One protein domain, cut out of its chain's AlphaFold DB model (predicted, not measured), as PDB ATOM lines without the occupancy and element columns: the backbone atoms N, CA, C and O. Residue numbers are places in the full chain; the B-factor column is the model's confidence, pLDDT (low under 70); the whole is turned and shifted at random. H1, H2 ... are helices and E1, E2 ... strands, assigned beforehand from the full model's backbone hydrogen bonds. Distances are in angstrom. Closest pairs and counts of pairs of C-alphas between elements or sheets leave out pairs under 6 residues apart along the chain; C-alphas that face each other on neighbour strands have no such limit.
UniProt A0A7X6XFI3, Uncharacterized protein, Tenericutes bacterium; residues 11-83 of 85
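Overview. This is residues 11 to 83 of the 85 residues of an uncharacterized protein of Tenericutes bacterium (UniProt A0A7X6XFI3). A small antiparallel sheet, the meander E1 E2 E3 with each strand beside the one before, has the later part of one long helix, H1, packed on one face, making two layers. Residues 11 to 30 of H1 stick out as a free arm. The 73 printed residues, mixed helix and strand in the order H1 E1 E2 E3, are loose, with radius of gyration of the C-alphas 16.3 A and spans of 52 by 28 by 15 A.

Arrangement. E2, residues 66 to 73, forms hairpins with E1, residues 49 to 56, and E3, residues 80 to 82. Within hydrogen-bond range are N 52 and O 70, 2.9 A, and N 71 and O 81, 2.8 A. H1, residues 11 to 45, is on the sheet, over E1 and E2, at a height of 11.2 A. Its closest C-alphas to E1 are Asn 39 and Ala 51, 5.2 A. In H1, 27 of 31 O i to N i+4 pairs are within range.

Along the chain. H1 spans 48.2 A from C-alpha 11 at (120.560, 188.391, 216.909), with a kink of 34 degrees near residue 30. E1 spans 19.2 A, E2 21.7 A and E3 6.5 A, ending at (161.917, 197.919, 212.726).

Size, cuts and confidence. The farthest C-alphas, Thr 11 and Gly 74, are 53.0 A apart. The printed part has no cut. pLDDT is under 70 at residues 56 to 66, 75 to 78 and 83.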
ATOM      1  N   THR A  11     119.600 187.292 217.101       87.31
ATOM      2  CA  THR A  11     120.560 188.391 216.909       87.31
ATOM      3  C   THR A  11     121.710 188.393 217.924       87.31
ATOM      4  O   THR A  11     122.842 188.714 217.584       87.31
ATOM      5  N   VAL A  12     121.467 188.001 219.173       89.25
ATOM      6  CA  VAL A  12     122.515 187.833 220.188       89.25
ATOM      7  C   VAL A  12     123.382 186.631 219.838       89.25
ATOM      8  O   VAL A  12     124.606 186.702 219.933       89.25
ATOM      9  N   VAL A  13     122.762 185.547 219.366       89.25
ATOM     10  CA  VAL A  13     123.487 184.360 218.898       89.25
ATOM     11  C   VAL A  13     124.412 184.716 217.731       89.25
ATOM     12  O   VAL A  13     125.580 184.328 217.741       89.25
ATOM     13  N   THR A  14     123.939 185.496 216.754       91.94
ATOM     14  CA  THR A  14     124.777 185.910 215.619       91.94
ATOM     15  C   THR A  14     125.910 186.842 216.038       91.94
ATOM     16  O   THR A  14     127.028 186.682 215.549       91.94
ATOM     17  N   LEU A  15     125.680 187.762 216.977       93.50
ATOM     18  CA  LEU A  15     126.739 188.624 217.509       93.50
ATOM     19  C   LEU A  15     127.834 187.818 218.214       93.50
ATOM     20  O   LEU A  15     129.017 188.058 217.973       93.50
ATOM     21  N   ILE A  16     127.458 186.829 219.031       92.62
ATOM     22  CA  ILE A  16     128.422 185.937 219.689       92.62
ATOM     23  C   ILE A  16     129.202 185.136 218.647       92.62
ATOM     24  O   ILE A  16     130.418 185.005 218.767       92.62
ATOM     25  N   ALA A  17     128.535 184.638 217.604       93.62
ATOM     26  CA  ALA A  17     129.195 183.894 216.539       93.62
ATOM     27  C   ALA A  17     130.246 184.748 215.809       93.62
ATOM     28  O   ALA A  17     131.380 184.305 215.635       93.62
ATOM     29  N   ILE A  18     129.916 185.990 215.440       94.62
ATOM     30  CA  ILE A  18     130.867 186.909 214.791       94.62
ATOM     31  C   ILE A  18     132.011 187.263 215.743       94.62
ATOM     32  O   ILE A  18     133.169 187.247 215.330       94.62
ATOM     33  N   ALA A  19     131.717 187.534 217.017       94.88
ATOM     34  CA  ALA A  19     132.739 187.822 218.018       94.88
ATOM     35  C   ALA A  19     133.697 186.636 218.213       94.88
ATOM     36  O   ALA A  19     134.909 186.830 218.279       94.88
ATOM     37  N   ALA A  20     133.178 185.406 218.238       94.31
ATOM     38  CA  ALA A  20     133.986 184.196 218.334       94.31
ATOM     39  C   ALA A  20     134.884 184.004 217.101       94.31
ATOM     40  O   ALA A  20     136.063 183.683 217.245       94.31
ATOM     41  N   ILE A  21     134.362 184.255 215.895       94.81
ATOM     42  CA  ILE A  21     135.146 184.193 214.651       94.81
ATOM     43  C   ILE A  21     136.223 185.283 214.638       94.81
ATOM     44  O   ILE A  21     137.379 184.997 214.333       94.81
ATOM     45  N   GLY A  22     135.868 186.519 214.998       94.75
ATOM     46  CA  GLY A  22     136.803 187.640 215.076       94.75
ATOM     47  C   GLY A  22     137.917 187.390 216.089       94.75
ATOM     48  O   GLY A  22     139.087 187.633 215.794       94.75
ATOM     49  N   ALA A  23     137.579 186.819 217.248       93.19
ATOM     50  CA  ALA A  23     138.558 186.406 218.243       93.19
ATOM     51  C   ALA A  23     139.491 185.322 217.686       93.19
ATOM     52  O   ALA A  23     140.708 185.477 217.742       93.19
ATOM     53  N   LEU A  24     138.956 184.256 217.086       92.62
ATOM     54  CA  LEU A  24     139.777 183.195 216.496       92.62
ATOM     55  C   LEU A  24     140.719 183.741 215.414       92.62
ATOM     56  O   LEU A  24     141.898 183.388 215.377       92.62
ATOM     57  N   PHE A  25     140.223 184.642 214.569       93.38
ATOM     58  CA  PHE A  25     141.038 185.305 213.560       93.38
ATOM     59  C   PHE A  25     142.187 186.094 214.195       93.38
ATOM     60  O   PHE A  25     143.342 185.913 213.816       93.38
ATOM     61  N   TYR A  26     141.896 186.919 215.199       89.00
ATOM     62  CA  TYR A  26     142.908 187.746 215.847       89.00
ATOM     63  C   TYR A  26     143.946 186.925 216.629       89.00
ATOM     64  O   TYR A  26     145.134 187.231 216.585       89.00
ATOM     65  N   PHE A  27     143.534 185.858 217.314       88.56
ATOM     66  CA  PHE A  27     144.448 185.058 218.135       88.56
ATOM     67  C   PHE A  27     145.270 184.038 217.342       88.56
ATOM     68  O   PHE A  27     146.386 183.735 217.752       88.56
ATOM     69  N   PHE A  28     144.754 183.504 216.230       88.94
ATOM     70  CA  PHE A  28     145.427 182.424 215.495       88.94
ATOM     71  C   PHE A  28     145.862 182.824 214.089       88.94
ATOM     72  O   PHE A  28     146.986 182.532 213.684       88.94
ATOM     73  N   VAL A  29     144.993 183.497 213.337       91.75
ATOM     74  CA  VAL A  29     145.256 183.810 211.926       91.75
ATOM     75  C   VAL A  29     146.179 185.022 211.804       91.75
ATOM     76  O   VAL A  29     147.165 184.978 211.073       91.75
ATOM     77  N   TRP A  30     145.921 186.079 212.571       86.75
ATOM     78  CA  TRP A  30     146.738 187.289 212.577       86.75
ATOM     79  C   TRP A  30     148.224 187.044 212.906       86.75
ATOM     80  O   TRP A  30     149.062 187.487 212.116       86.75
ATOM     81  N   PRO A  31     148.614 186.300 213.966       85.12
ATOM     82  CA  PRO A  31     150.033 186.055 214.232       85.12
ATOM     83  C   PRO A  31     150.714 185.221 213.139       85.12
ATOM     84  O   PRO A  31     151.901 185.424 212.884       85.12
ATOM     85  N   MET A  32     149.983 184.319 212.471       88.31
ATOM     86  CA  MET A  32     150.500 183.571 211.319       88.31
ATOM     87  C   MET A  32     150.771 184.507 210.133       88.31
ATOM     88  O   MET A  32     151.837 184.433 209.523       88.31
ATOM     89  N   ILE A  33     149.845 185.420 209.832       89.06
ATOM     90  CA  ILE A  33     150.005 186.407 208.753       89.06
ATOM     91  C   ILE A  33     151.194 187.329 209.040       89.06
ATOM     92  O   ILE A  33     152.039 187.524 208.165       89.06
ATOM     93  N   GLN A  34     151.299 187.855 210.262       86.56
ATOM     94  CA  GLN A  34     152.406 188.727 210.654       86.56
ATOM     95  C   GLN A  34     153.768 188.047 210.465       86.56
ATOM     96  O   GLN A  34     154.712 188.682 210.005       86.56
ATOM     97  N   GLU A  35     153.870 186.754 210.773       87.25
ATOM     98  CA  GLU A  35     155.095 185.977 210.579       87.25
ATOM     99  C   GLU A  35     155.483 185.826 209.113       87.25
ATOM    100  O   GLU A  35     156.646 186.010 208.746       87.25
ATOM    101  N   MET A  36     154.502 185.531 208.263       88.94
ATOM    102  CA  MET A  36     154.732 185.421 206.828       88.94
ATOM    103  C   MET A  36     155.182 186.755 206.242       88.94
ATOM    104  O   MET A  36     156.187 186.787 205.533       88.94
ATOM    105  N   ILE A  37     154.482 187.846 206.567       88.94
ATOM    106  CA  ILE A  37     154.819 189.189 206.085       88.94
ATOM    107  C   ILE A  37     156.213 189.576 206.564       88.94
ATOM    108  O   ILE A  37     157.055 189.907 205.737       88.94
ATOM    109  N   ALA A  38     156.499 189.459 207.862       88.31
ATOM    110  CA  ALA A  38     157.802 189.818 208.408       88.31
ATOM    111  C   ALA A  38     158.940 189.059 207.716       88.31
ATOM    112  O   ALA A  38     159.942 189.653 207.330       88.31
ATOM    113  N   ASN A  39     158.773 187.756 207.483       87.44
ATOM    114  CA  ASN A  39     159.791 186.949 206.819       87.44
ATOM    115  C   ASN A  39     159.989 187.339 205.343       87.44
ATOM    116  O   ASN A  39     161.122 187.379 204.867       87.44
ATOM    117  N   GLN A  40     158.915 187.645 204.606       88.25
ATOM    118  CA  GLN A  40     159.038 188.140 203.229       88.25
ATOM    119  C   GLN A  40     159.684 189.528 203.186       88.25
ATOM    120  O   GLN A  40     160.610 189.750 202.412       88.25
ATOM    121  N   THR A  41     159.255 190.436 204.059       87.62
ATOM    122  CA  THR A  41     159.792 191.791 204.167       87.62
ATOM    123  C   THR A  41     161.282 191.774 204.501       87.62
ATOM    124  O   THR A  41     162.060 192.449 203.832       87.62
ATOM    125  N   CYS A  42     161.724 190.928 205.438       88.56
ATOM    126  CA  CYS A  42     163.146 190.782 205.754       88.56
ATOM    127  C   CYS A  42     163.975 190.281 204.572       88.56
ATOM    128  O   CYS A  42     165.069 190.791 204.347       88.56
ATOM    129  N   LYS A  43     163.443 189.365 203.760       88.06
ATOM    130  CA  LYS A  43     164.134 188.896 202.551       88.06
ATOM    131  C   LYS A  43     164.337 189.997 201.511       88.06
ATOM    132  O   LYS A  43     165.317 189.937 200.772       88.06
ATOM    133  N   THR A  44     163.464 191.003 201.469       87.69
ATOM    134  CA  THR A  44     163.623 192.170 200.586       87.69
ATOM    135  C   THR A  44     164.812 193.045 200.992       87.69
ATOM    136  O   THR A  44     165.451 193.633 200.123       87.69
ATOM    137  N   TYR A  45     165.157 193.108 202.284       83.12
ATOM    138  CA  TYR A  45     166.326 193.862 202.760       83.12
ATOM    139  C   TYR A  45     167.661 193.165 202.457       83.12
ATOM    140  O   TYR A  45     168.693 193.827 202.369       83.12
ATOM    141  N   GLY A  46     167.655 191.844 202.266       85.00
ATOM    142  CA  GLY A  46     168.824 191.066 201.862       85.00
ATOM    143  C   GLY A  46     168.776 189.623 202.363       85.00
ATOM    144  O   GLY A  46     167.956 189.262 203.204       85.00
ATOM    145  N   THR A  47     169.686 188.784 201.872       82.75
ATOM    146  CA  THR A  47     169.731 187.345 202.205       82.75
ATOM    147  C   THR A  47     170.132 187.051 203.649       82.75
ATOM    148  O   THR A  47     169.830 185.972 204.152       82.75
ATOM    149  N   ASP A  48     170.783 188.005 204.317       86.38
ATOM    150  CA  ASP A  48     171.306 187.853 205.682       86.38
ATOM    151  C   ASP A  48     170.340 188.367 206.760       86.38
ATOM    152  O   ASP A  48     170.669 188.369 207.953       86.38
ATOM    153  N   TYR A  49     169.164 188.845 206.344       84.94
ATOM    154  CA  TYR A  49     168.145 189.384 207.232       84.94
ATOM    155  C   TYR A  49     167.165 188.294 207.656       84.94
ATOM    156  O   TYR A  49     166.620 187.552 206.838       84.94
ATOM    157  N   ARG A  50     166.896 188.238 208.960       85.62
ATOM    158  CA  ARG A  50     165.927 187.325 209.569       85.62
ATOM    159  C   ARG A  50     164.865 188.106 210.334       85.62
ATOM    160  O   ARG A  50     165.178 189.102 210.985       85.62
ATOM    161  N   ALA A  51     163.628 187.625 210.294       87.00
ATOM    162  CA  ALA A  51     162.544 188.180 211.091       87.00
ATOM    163  C   ALA A  51     162.660 187.708 212.550       87.00
ATOM    164  O   ALA A  51     162.747 186.507 212.814       87.00
ATOM    165  N   VAL A  52     162.656 188.642 213.499       85.44
ATOM    166  CA  VAL A  52     162.690 188.379 214.944       85.44
ATOM    167  C   VAL A  52     161.509 189.094 215.600       85.44
ATOM    168  O   VAL A  52     161.284 190.275 215.342       85.44
ATOM    169  N   LYS A  53     160.747 188.385 216.444       82.94
ATOM    170  CA  LYS A  53     159.730 189.001 217.313       82.94
ATOM    171  C   LYS A  53     160.446 189.614 218.509       82.94
ATOM    172  O   LYS A  53     161.089 188.876 219.256       82.94
ATOM    173  N   VAL A  54     160.316 190.917 218.706       80.81
ATOM    174  CA  VAL A  54     160.773 191.587 219.926       80.81
ATOM    175  C   VAL A  54     159.575 192.144 220.681       80.81
ATOM    176  O   VAL A  54     158.555 192.511 220.092       80.81
ATOM    177  N   ASP A  55     159.687 192.163 222.001       75.31
ATOM    178  CA  ASP A  55     158.721 192.831 222.858       75.31
ATOM    179  C   ASP A  55     159.074 194.324 222.869       75.31
ATOM    180  O   ASP A  55     160.095 194.721 223.429       75.31
ATOM    181  N   GLU A  56     158.265 195.148 222.203       66.81
ATOM    182  CA  GLU A  56     158.458 196.597 222.175       66.81
ATOM    183  C   GLU A  56     157.360 197.278 222.994       66.81
ATOM    184  O   GLU A  56     156.178 196.919 222.945       66.81
ATOM    185  N   ASN A  57     157.748 198.295 223.762       55.91
ATOM    186  CA  ASN A  57     156.789 199.208 224.369       55.91
ATOM    187  C   ASN A  57     156.268 200.147 223.278       55.91
ATOM    188  O   ASN A  57     156.734 201.278 223.139       55.91
ATOM    189  N   THR A  58     155.298 199.684 222.492       51.22
ATOM    190  CA  THR A  58     154.553 200.570 221.600       51.22
ATOM    191  C   THR A  58     153.830 201.597 222.466       51.22
ATOM    192  O   THR A  58     152.992 201.264 223.302       51.22
ATOM    193  N   SER A  59     154.172 202.871 222.279       52.31
ATOM    194  CA  SER A  59     153.537 204.000 222.961       52.31
ATOM    195  C   SER A  59     152.130 204.246 222.403       52.31
ATOM    196  O   SER A  59     151.858 205.290 221.821       52.31
ATOM    197  N   THR A  60     151.204 203.302 222.569       54.56
ATOM    198  CA  THR A  60     149.810 203.428 222.102       54.56
ATOM    199  C   THR A  60     148.939 204.231 223.082       54.56
ATOM    200  O   THR A  60     147.761 203.937 223.265       54.56
ATOM    201  N   GLY A  61     149.520 205.188 223.820       56.81
ATOM    202  CA  GLY A  61     148.855 205.919 224.917       56.81
ATOM    203  C   GLY A  61     148.452 205.049 226.123       56.81
ATOM    204  O   GLY A  61     147.999 205.561 227.141       56.81
ATOM    205  N   THR A  62     148.662 203.738 226.023       55.03
ATOM    206  CA  THR A  62     148.444 202.710 227.041       55.03
ATOM    207  C   THR A  62     149.762 201.947 227.150       55.03
ATOM    208  O   THR A  62     150.377 201.684 226.121       55.03
ATOM    209  N   GLN A  63     150.223 201.606 228.357       62.69
ATOM    210  CA  GLN A  63     151.464 200.837 228.591       62.69
ATOM    211  C   GLN A  63     151.314 199.362 228.162       62.69
ATOM    212  O   GLN A  63     151.545 198.441 228.942       62.69
ATOM    213  N   ALA A  64     150.842 199.129 226.942       61.12
ATOM    214  CA  ALA A  64     150.663 197.812 226.371       61.12
ATOM    215  C   ALA A  64     151.947 197.427 225.632       61.12
ATOM    216  O   ALA A  64     152.333 198.069 224.658       61.12
ATOM    217  N   THR A  65     152.604 196.368 226.095       63.06
ATOM    218  CA  THR A  65     153.711 195.753 225.364       63.06
ATOM    219  C   THR A  65     153.141 195.067 224.127       63.06
ATOM    220  O   THR A  65     152.376 194.106 224.239       63.06
ATOM    221  N   ALA A  66     153.485 195.574 222.946       66.81
ATOM    222  CA  ALA A  66     153.113 194.959 221.685       66.81
ATOM    223  C   ALA A  66     154.282 194.104 221.191       66.81
ATOM    224  O   ALA A  66     155.448 194.493 221.270       66.81
ATOM    225  N   LYS A  67     153.975 192.917 220.666       72.94
ATOM    226  CA  LYS A  67     154.975 192.126 219.949       72.94
ATOM    227  C   LYS A  67     155.103 192.703 218.548       72.94
ATOM    228  O   LYS A  67     154.141 192.652 217.783       72.94
ATOM    229  N   VAL A  68     156.276 193.230 218.222       81.31
ATOM    230  CA  VAL A  68     156.586 193.765 216.893       81.31
ATOM    231  C   VAL A  68     157.625 192.894 216.207       81.31
ATOM    232  O   VAL A  68     158.433 192.212 216.844       81.31
ATOM    233  N   TRP A  69     157.582 192.901 214.881       85.38
ATOM    234  CA  TRP A  69     158.557 192.206 214.062       85.38
ATOM    235  C   TRP A  69     159.659 193.161 213.626       85.38
ATOM    236  O   TRP A  69     159.400 194.257 213.133       85.38
ATOM    237  N   GLN A  70     160.899 192.718 213.783       86.94
ATOM    238  CA  GLN A  70     162.079 193.442 213.335       86.94
ATOM    239  C   GLN A  70     162.911 192.549 212.415       86.94
ATOM    240  O   GLN A  70     162.990 191.332 212.610       86.94
ATOM    241  N   CYS A  71     163.535 193.154 211.409       89.00
ATOM    242  CA  CYS A  71     164.487 192.485 210.536       89.00
ATOM    243  C   CYS A  71     165.893 192.684 211.076       89.00
ATOM    244  O   CYS A  71     166.423 193.792 211.042       89.00
ATOM    245  N   CYS A  72     166.510 191.607 211.546       87.50
ATOM    246  CA  CYS A  72     167.854 191.645 212.105       87.50
ATOM    247  C   CYS A  72     168.853 190.989 211.157       87.50
ATOM    248  O   CYS A  72     168.578 189.916 210.611       87.50
ATOM    249  N   ARG A  73     170.027 191.600 210.993       84.25
ATOM    250  CA  ARG A  73     171.123 191.055 210.185       84.25
ATOM    251  C   ARG A  73     172.078 190.241 211.065       84.25
ATOM    252  O   ARG A  73     172.527 190.722 212.100       84.25
ATOM    253  N   GLY A  74     172.411 189.015 210.664       73.94
ATOM    254  CA  GLY A  74     173.317 188.141 211.436       73.94
ATOM    255  C   GLY A  74     172.640 187.447 212.627       73.94
ATOM    256  O   GLY A  74     171.438 187.200 212.584       73.94
ATOM    257  N   THR A  75     173.390 187.072 213.672       65.06
ATOM    258  CA  THR A  75     172.869 186.359 214.866       65.06
ATOM    259  C   THR A  75     172.589 187.274 216.059       65.06
ATOM    260  O   THR A  75     171.786 186.927 216.926       65.06
ATOM    261  N   THR A  76     173.197 188.456 216.099       60.88
ATOM    262  CA  THR A  76     173.039 189.449 217.165       60.88
ATOM    263  C   THR A  76     171.856 190.382 216.896       60.88
ATOM    264  O   THR A  76     171.535 190.702 215.756       60.88
ATOM    265  N   THR A  77     171.171 190.805 217.957       62.78
ATOM    266  CA  THR A  77     170.045 191.763 217.931       62.78
ATOM    267  C   THR A  77     170.495 193.230 217.866       62.78
ATOM    268  O   THR A  77     169.694 194.135 218.063       62.78
ATOM    269  N   THR A  78     171.782 193.480 217.617       65.06
ATOM    270  CA  THR A  78     172.371 194.829 217.601       65.06
ATOM    271  C   THR A  78     172.117 195.567 216.281       65.06
ATOM    272  O   THR A  78     171.978 196.783 216.298       65.06
ATOM    273  N   ASP A  79     171.976 194.834 215.168       74.62
ATOM    274  CA  ASP A  79     171.665 195.371 213.833       74.62
ATOM    275  C   ASP A  79     170.236 194.961 213.424       74.62
ATOM    276  O   ASP A  79     170.046 194.102 212.556       74.62
ATOM    277  N   CYS A  80     169.220 195.528 214.082       80.25
ATOM    278  CA  CYS A  80     167.807 195.277 213.781       80.25
ATOM    279  C   CYS A  80     167.119 196.537 213.248       80.25
ATOM    280  O   CYS A  80     167.257 197.620 213.808       80.25
ATOM    281  N   ILE A  81     166.356 196.378 212.171       80.50
ATOM    282  CA  ILE A  81     165.520 197.417 211.574       80.50
ATOM    283  C   ILE A  81     164.071 197.089 211.921       80.50
ATOM    284  O   ILE A  81     163.610 195.966 211.693       80.50
ATOM    285  N   SER A  82     163.349 198.054 212.482       73.62
ATOM    286  CA  SER A  82     161.917 197.919 212.726       73.62
ATOM    287  C   SER A  82     161.163 197.816 211.406       73.62
ATOM    288  O   SER A  82     161.323 198.671 210.536       73.62
ATOM    289  N   ILE A  83     160.315 196.793 211.271       68.19
ATOM    290  CA  ILE A  83     159.325 196.728 210.194       68.19
ATOM    291  C   ILE A  83     158.172 197.635 210.634       68.19
ATOM    292  O   ILE A  83     157.156 197.170 211.143       68.19
TER     293      ILE A  83